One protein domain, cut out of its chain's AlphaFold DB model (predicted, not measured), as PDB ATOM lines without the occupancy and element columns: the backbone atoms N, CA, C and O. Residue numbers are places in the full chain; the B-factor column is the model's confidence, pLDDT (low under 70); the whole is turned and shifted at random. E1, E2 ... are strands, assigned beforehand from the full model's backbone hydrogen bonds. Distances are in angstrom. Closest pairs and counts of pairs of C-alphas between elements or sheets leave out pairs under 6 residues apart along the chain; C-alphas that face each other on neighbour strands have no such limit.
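AT A GLANCE: This is residues 508 to 561 of the 566 residues of a protein of Caenorhabditis japonica (UniProt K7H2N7). A long, strongly extended hairpin of two strands, E1 and E2, makes the longest axis, and from its open end a long tail with no named element, residues 508 to 530, swings away to one side; residues 508 to 524 stick out free. There is no compact core. The printed part has 54 residues, with two named strands in the order E1, E2, forming one antiparallel sheet of order E1 - E2, and no named helix. The class is all strand, though just 25 of the 54 residues are in named elements. The whole is extended and flat, with a radius of gyration of the C-alphas of 16.7 A and spans of 47 by 38 by 11 A.

IN THESE COORDINATES: Find C-alpha 531 at (-4.821, -2.701, 92.550); from there E1, residues 531 to 542, runs 34.9 A to C-alpha 542 at (-25.758, -30.594, 93.054). E2, residues 548 to 560, returns over 30.9 A to C-alpha 560 at (-3.226, -6.668, 95.724), and it bends by 66 degrees at Phe 557.

HOW THE PARTS SIT: Look first at E1 and E2, a hairpin joined by a tight link of 5 residues. They are antiparallel, with 162 degrees between their directions. C-alphas 532 and 559 face each other at 4.4 A, and C-alphas 540 and 550 also at 4.4 A. Within hydrogen-bond range are, for instance, N 533 and O 558 at 2.8 A, and N 549 and O 541 at 2.8 A.

THE WHOLE: The two C-alphas farthest apart, those of Gly 528 and His 545, are 47.4 A apart. Without residues 508 to 524, which stand free, the body of 37 residues spans 47 by 17 by 6 A. The printed part has no cut. Its mean pLDDT is 80.9; look for values under 70 at residues 508 to 515, 517 to 518 and 544.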
ATOM      1  N   ALA A 508      -8.353 -13.041  64.849       66.69
ATOM      2  CA  ALA A 508      -7.357 -14.009  64.365       66.69
ATOM      3  C   ALA A 508      -7.818 -15.482  64.355       66.69
ATOM      4  O   ALA A 508      -7.133 -16.322  63.774       66.69
ATOM      5  N   LEU A 509      -8.955 -15.829  64.972       58.16
ATOM      6  CA  LEU A 509      -9.390 -17.227  65.123       58.16
ATOM      7  C   LEU A 509     -10.753 -17.496  64.465       58.16
ATOM      8  O   LEU A 509     -11.735 -16.797  64.716       58.16
ATOM      9  N   LYS A 510     -10.806 -18.549  63.634       58.03
ATOM     10  CA  LYS A 510     -11.981 -19.015  62.865       58.03
ATOM     11  C   LYS A 510     -12.956 -19.902  63.655       58.03
ATOM     12  O   LYS A 510     -13.934 -20.363  63.076       58.03
ATOM     13  N   ASP A 511     -12.698 -20.157  64.936       59.81
ATOM     14  CA  ASP A 511     -13.473 -21.129  65.714       59.81
ATOM     15  C   ASP A 511     -14.743 -20.508  66.321       59.81
ATOM     16  O   ASP A 511     -14.687 -19.484  67.005       59.81
ATOM     17  N   ILE A 512     -15.901 -21.106  66.034       56.97
ATOM     18  CA  ILE A 512     -17.249 -20.534  66.257       56.97
ATOM     19  C   ILE A 512     -17.834 -20.991  67.620       56.97
ATOM     20  O   ILE A 512     -18.966 -20.664  67.962       56.97
ATOM     21  N   GLY A 513     -17.078 -21.756  68.418       69.00
ATOM     22  CA  GLY A 513     -17.624 -22.532  69.541       69.00
ATOM     23  C   GLY A 513     -17.527 -21.941  70.955       69.00
ATOM     24  O   GLY A 513     -18.113 -22.524  71.862       69.00
ATOM     25  N   THR A 514     -16.807 -20.840  71.191       61.78
ATOM     26  CA  THR A 514     -16.593 -20.296  72.549       61.78
ATOM     27  C   THR A 514     -17.014 -18.832  72.666       61.78
ATOM     28  O   THR A 514     -16.783 -18.029  71.760       61.78
ATOM     29  N   CYS A 515     -17.638 -18.470  73.795       61.31
ATOM     30  CA  CYS A 515     -17.913 -17.075  74.139       61.31
ATOM     31  C   CYS A 515     -16.580 -16.340  74.309       61.31
ATOM     32  O   CYS A 515     -15.771 -16.686  75.168       61.31
ATOM     33  N   ARG A 516     -16.333 -15.362  73.440       72.69
ATOM     34  CA  ARG A 516     -15.081 -14.611  73.401       72.69
ATOM     35  C   ARG A 516     -15.163 -13.460  74.396       72.69
ATOM     36  O   ARG A 516     -16.011 -12.586  74.237       72.69
ATOM     37  N   GLY A 517     -14.289 -13.469  75.394       67.38
ATOM     38  CA  GLY A 517     -14.211 -12.433  76.417       67.38
ATOM     39  C   GLY A 517     -12.765 -12.137  76.827       67.38
ATOM     40  O   GLY A 517     -11.862 -12.923  76.506       67.38
ATOM     41  N   PRO A 518     -12.518 -10.985  77.473       66.38
ATOM     42  CA  PRO A 518     -11.192 -10.573  77.937       66.38
ATOM     43  C   PRO A 518     -10.590 -11.524  78.981       66.38
ATOM     44  O   PRO A 518      -9.382 -11.512  79.176       66.38
ATOM     45  N   GLU A 519     -11.379 -12.404  79.591       78.88
ATOM     46  CA  GLU A 519     -10.939 -13.444  80.529       78.88
ATOM     47  C   GLU A 519     -10.047 -14.497  79.843       78.88
ATOM     48  O   GLU A 519      -9.286 -15.208  80.494       78.88
ATOM     49  N   LEU A 520     -10.096 -14.583  78.507       79.31
ATOM     50  CA  LEU A 520      -9.181 -15.407  77.708       79.31
ATOM     51  C   LEU A 520      -7.806 -14.741  77.509       79.31
ATOM     52  O   LEU A 520      -6.904 -15.345  76.921       79.31
ATOM     53  N   CYS A 521      -7.636 -13.498  77.967       80.19
ATOM     54  CA  CYS A 521      -6.371 -12.788  77.921       80.19
ATOM     55  C   CYS A 521      -5.498 -13.143  79.111       80.19
ATOM     56  O   CYS A 521      -5.831 -12.860  80.257       80.19
ATOM     57  N   ASN A 522      -4.316 -13.686  78.828       83.81
ATOM     58  CA  ASN A 522      -3.288 -13.835  79.846       83.81
ATOM     59  C   ASN A 522      -2.577 -12.489  80.045       83.81
ATOM     60  O   ASN A 522      -1.608 -12.176  79.347       83.81
ATOM     61  N   ILE A 523      -3.117 -11.667  80.942       84.69
ATOM     62  CA  ILE A 523      -2.531 -10.382  81.315       84.69
ATOM     63  C   ILE A 523      -1.484 -10.640  82.408       84.69
ATOM     64  O   ILE A 523      -1.828 -11.199  83.450       84.69
ATOM     65  N   PRO A 524      -0.210 -10.257  82.207       85.75
ATOM     66  CA  PRO A 524       0.814 -10.493  83.212       85.75
ATOM     67  C   PRO A 524       0.541  -9.661  84.479       85.75
ATOM     68  O   PRO A 524       0.121  -8.504  84.368       85.75
ATOM     69  N   PRO A 525       0.817 -10.205  85.679       85.50
ATOM     70  CA  PRO A 525       0.820  -9.410  86.900       85.50
ATOM     71  C   PRO A 525       1.912  -8.337  86.822       85.50
ATOM     72  O   PRO A 525       2.949  -8.526  86.182       85.50
ATOM     73  N   PHE A 526       1.695  -7.219  87.511       85.69
ATOM     74  CA  PHE A 526       2.642  -6.104  87.574       85.69
ATOM     75  C   PHE A 526       3.131  -5.935  89.016       85.69
ATOM     76  O   PHE A 526       2.451  -5.287  89.812       85.69
ATOM     77  N   PRO A 527       4.288  -6.520  89.385       88.19
ATOM     78  CA  PRO A 527       4.824  -6.407  90.737       88.19
ATOM     79  C   PRO A 527       5.014  -4.947  91.159       88.19
ATOM     80  O   PRO A 527       5.612  -4.153  90.432       88.19
ATOM     81  N   GLY A 528       4.504  -4.599  92.339       80.50
ATOM     82  CA  GLY A 528       4.531  -3.243  92.890       80.50
ATOM     83  C   GLY A 528       3.392  -2.334  92.411       80.50
ATOM     84  O   GLY A 528       3.273  -1.209  92.900       80.50
ATOM     85  N   LEU A 529       2.537  -2.790  91.488       82.88
ATOM     86  CA  LEU A 529       1.328  -2.068  91.109       82.88
ATOM     87  C   LEU A 529       0.198  -2.434  92.072       82.88
ATOM     88  O   LEU A 529      -0.324  -3.547  92.043       82.88
ATOM     89  N   ARG A 530      -0.206  -1.479  92.911       81.88
ATOM     90  CA  ARG A 530      -1.360  -1.663  93.797       81.88
ATOM     91  C   ARG A 530      -2.657  -1.626  92.995       81.88
ATOM     92  O   ARG A 530      -2.893  -0.651  92.282       81.88
ATOM     93  N   CYS A 531      -3.489  -2.648  93.139       85.06
ATOM     94  CA  CYS A 531      -4.821  -2.701  92.550       85.06
ATOM     95  C   CYS A 531      -5.831  -3.256  93.550       85.06
ATOM     96  O   CYS A 531      -5.468  -4.050  94.411       85.06
ATOM     97  N   THR A 532      -7.086  -2.840  93.429       84.06
ATOM     98  CA  THR A 532      -8.197  -3.375  94.216       84.06
ATOM     99  C   THR A 532      -8.981  -4.323  93.316       84.06
ATOM    100  O   THR A 532      -9.566  -3.893  92.323       84.06
ATOM    101  N   ASN A 533      -8.950  -5.609  93.644       86.00
ATOM    102  CA  ASN A 533      -9.569  -6.685  92.880       86.00
ATOM    103  C   ASN A 533     -10.881  -7.111  93.540       86.00
ATOM    104  O   ASN A 533     -11.041  -6.989  94.754       86.00
ATOM    105  N   VAL A 534     -11.819  -7.615  92.743       83.62
ATOM    106  CA  VAL A 534     -13.042  -8.227  93.270       83.62
ATOM    107  C   VAL A 534     -12.750  -9.692  93.574       83.62
ATOM    108  O   VAL A 534     -12.426 -10.455  92.669       83.62
ATOM    109  N   ALA A 535     -12.889 -10.087  94.835       88.44
ATOM    110  CA  ALA A 535     -12.909 -11.479  95.257       88.44
ATOM    111  C   ALA A 535     -14.367 -11.936  95.379       88.44
ATOM    112  O   ALA A 535     -15.225 -11.203  95.870       88.44
ATOM    113  N   SER A 536     -14.685 -13.125  94.870       87.31
ATOM    114  CA  SER A 536     -16.043 -13.676  94.900       87.31
ATOM    115  C   SER A 536     -16.007 -15.142  95.296       87.31
ATOM    116  O   SER A 536     -15.339 -15.937  94.636       87.31
ATOM    117  N   ASP A 537     -16.781 -15.505  96.316       90.88
ATOM    118  CA  ASP A 537     -16.927 -16.895  96.739       90.88
ATOM    119  C   ASP A 537     -18.246 -17.477  96.244       90.88
ATOM    120  O   ASP A 537     -19.308 -16.857  96.347       90.88
ATOM    121  N   PHE A 538     -18.196 -18.717  95.759       94.06
ATOM    122  CA  PHE A 538     -19.374 -19.453  95.314       94.06
ATOM    123  C   PHE A 538     -19.513 -20.763  96.078       94.06
ATOM    124  O   PHE A 538     -18.556 -21.519  96.238       94.06
ATOM    125  N   VAL A 539     -20.739 -21.094  96.469       93.75
ATOM    126  CA  VAL A 539     -21.100 -22.436  96.926       93.75
ATOM    127  C   VAL A 539     -21.750 -23.183  95.773       93.75
ATOM    128  O   VAL A 539     -22.602 -22.652  95.062       93.75
ATOM    129  N   THR A 540     -21.333 -24.430  95.564       91.44
ATOM    130  CA  THR A 540     -21.867 -25.272  94.493       91.44
ATOM    131  C   THR A 540     -22.736 -26.368  95.082       91.44
ATOM    132  O   THR A 540     -22.256 -27.204  95.846       91.44
ATOM    133  N   TYR A 541     -24.001 -26.405  94.685       90.31
ATOM    134  CA  TYR A 541     -24.941 -27.448  95.069       90.31
ATOM    135  C   TYR A 541     -25.268 -28.330  93.867       90.31
ATOM    136  O   TYR A 541     -25.547 -27.838  92.774       90.31
ATOM    137  N   LYS A 542     -25.275 -29.649  94.066       88.75
ATOM    138  CA  LYS A 542     -25.758 -30.594  93.054       88.75
ATOM    139  C   LYS A 542     -27.275 -30.745  93.191       88.75
ATOM    140  O   LYS A 542     -27.758 -31.213  94.216       88.75
ATOM    141  N   SER A 543     -28.011 -30.356  92.158       80.25
ATOM    142  CA  SER A 543     -29.462 -30.504  92.049       80.25
ATOM    143  C   SER A 543     -29.844 -31.820  91.346       80.25
ATOM    144  O   SER A 543     -28.984 -32.601  90.917       80.25
ATOM    145  N   TYR A 544     -31.146 -32.089  91.227       63.47
ATOM    146  CA  TYR A 544     -31.673 -33.246  90.501       63.47
ATOM    147  C   TYR A 544     -31.199 -33.235  89.036       63.47
ATOM    148  O   TYR A 544     -31.125 -32.182  88.406       63.47
ATOM    149  N   HIS A 545     -30.905 -34.418  88.485       76.19
ATOM    150  CA  HIS A 545     -30.453 -34.623  87.096       76.19
ATOM    151  C   HIS A 545     -29.049 -34.081  86.740       76.19
ATOM    152  O   HIS A 545     -28.826 -33.656  85.613       76.19
ATOM    153  N   ASN A 546     -28.071 -34.142  87.657       85.25
ATOM    154  CA  ASN A 546     -26.678 -33.700  87.413       85.25
ATOM    155  C   ASN A 546     -26.532 -32.208  87.049       85.25
ATOM    156  O   ASN A 546     -25.546 -31.816  86.428       85.25
ATOM    157  N   ILE A 547     -27.482 -31.373  87.469       79.94
ATOM    158  CA  ILE A 547     -27.380 -29.918  87.345       79.94
ATOM    159  C   ILE A 547     -26.594 -29.389  88.547       79.94
ATOM    160  O   ILE A 547     -26.951 -29.678  89.689       79.94
ATOM    161  N   TYR A 548     -25.541 -28.611  88.304       88.56
ATOM    162  CA  TYR A 548     -24.789 -27.912  89.348       88.56
ATOM    163  C   TYR A 548     -25.262 -26.460  89.414       88.56
ATOM    164  O   TYR A 548     -25.300 -25.770  88.398       88.56
ATOM    165  N   ILE A 549     -25.660 -26.014  90.604       83.12
ATOM    166  CA  ILE A 549     -26.066 -24.634  90.873       83.12
ATOM    167  C   ILE A 549     -24.939 -23.980  91.663       83.12
ATOM    168  O   ILE A 549     -24.635 -24.417  92.771       83.12
ATOM    169  N   HIS A 550     -24.334 -22.942  91.093       84.88
ATOM    170  CA  HIS A 550     -23.323 -22.119  91.753       84.88
ATOM    171  C   HIS A 550     -24.005 -20.859  92.295       84.88
ATOM    172  O   HIS A 550     -24.557 -20.078  91.523       84.88
ATOM    173  N   GLN A 551     -24.004 -20.674  93.613       83.75
ATOM    174  CA  GLN A 551     -24.585 -19.510  94.276       83.75
ATOM    175  C   GLN A 551     -23.466 -18.642  94.849       83.75
ATOM    176  O   GLN A 551     -22.630 -19.132  95.602       83.75
ATOM    177  N   LEU A 552     -23.472 -17.359  94.497       88.75
ATOM    178  CA  LEU A 552     -22.576 -16.351  95.062       88.75
ATOM    179  C   LEU A 552     -22.872 -16.178  96.562       88.75
ATOM    180  O   LEU A 552     -24.023 -15.934  96.932       88.75
ATOM    181  N   ILE A 553     -21.855 -16.335  97.409       93.12
ATOM    182  CA  ILE A 553     -21.948 -16.231  98.875       93.12
ATOM    183  C   ILE A 553     -21.536 -14.833  99.338       93.12
ATOM    184  O   ILE A 553     -22.219 -14.226 100.161       93.12
ATOM    185  N   SER A 554     -20.424 -14.336  98.804       88.38
ATOM    186  CA  SER A 554     -19.799 -13.066  99.172       88.38
ATOM    187  C   SER A 554     -19.127 -12.438  97.958       88.38
ATOM    188  O   SER A 554     -18.765 -13.108  96.985       88.38
ATOM    189  N   THR A 555     -18.991 -11.119  98.013       85.06
ATOM    190  CA  THR A 555     -18.239 -10.335  97.041       85.06
ATOM    191  C   THR A 555     -17.546  -9.230  97.806       85.06
ATOM    192  O   THR A 555     -18.211  -8.333  98.323       85.06
ATOM    193  N   ASP A 556     -16.227  -9.319  97.886       86.69
ATOM    194  CA  ASP A 556     -15.395  -8.404  98.652       86.69
ATOM    195  C   ASP A 556     -14.337  -7.770  97.749       86.69
ATOM    196  O   ASP A 556     -14.035  -8.252  96.656       86.69
ATOM    197  N   PHE A 557     -13.791  -6.645  98.200       86.19
ATOM    198  CA  PHE A 557     -12.668  -5.995  97.538       86.19
ATOM    199  C   PHE A 557     -11.375  -6.345  98.266       86.19
ATOM    200  O   PHE A 557     -11.256  -6.108  99.468       86.19
ATOM    201  N   GLU A 558     -10.397  -6.857  97.527       92.31
ATOM    202  CA  GLU A 558      -9.072  -7.189  98.038       92.31
ATOM    203  C   GLU A 558      -8.012  -6.307  97.382       92.31
ATOM    204  O   GLU A 558      -7.912  -6.223  96.157       92.31
ATOM    205  N   ASP A 559      -7.186  -5.657  98.198       86.69
ATOM    206  CA  ASP A 559      -6.027  -4.925  97.697       86.69
ATOM    207  C   ASP A 559      -4.876  -5.902  97.410       86.69
ATOM    208  O   ASP A 559      -4.374  -6.578  98.306       86.69
ATOM    209  N   GLY A 560      -4.413  -5.938  96.161       86.50
ATOM    210  CA  GLY A 560      -3.226  -6.668  95.724       86.50
ATOM    211  C   GLY A 560      -2.075  -5.731  95.357       86.50
ATOM    212  O   GLY A 560      -2.290  -4.626  94.863       86.50
ATOM    213  N   GLU A 561      -0.832  -6.174  95.561       89.31
ATOM    214  CA  GLU A 561       0.381  -5.426  95.165       89.31
ATOM    215  C   GLU A 561       1.002  -5.911  93.846       89.31
ATOM    216  O   GLU A 561       2.027  -5.391  93.409       89.31
TER     217      GLU A 561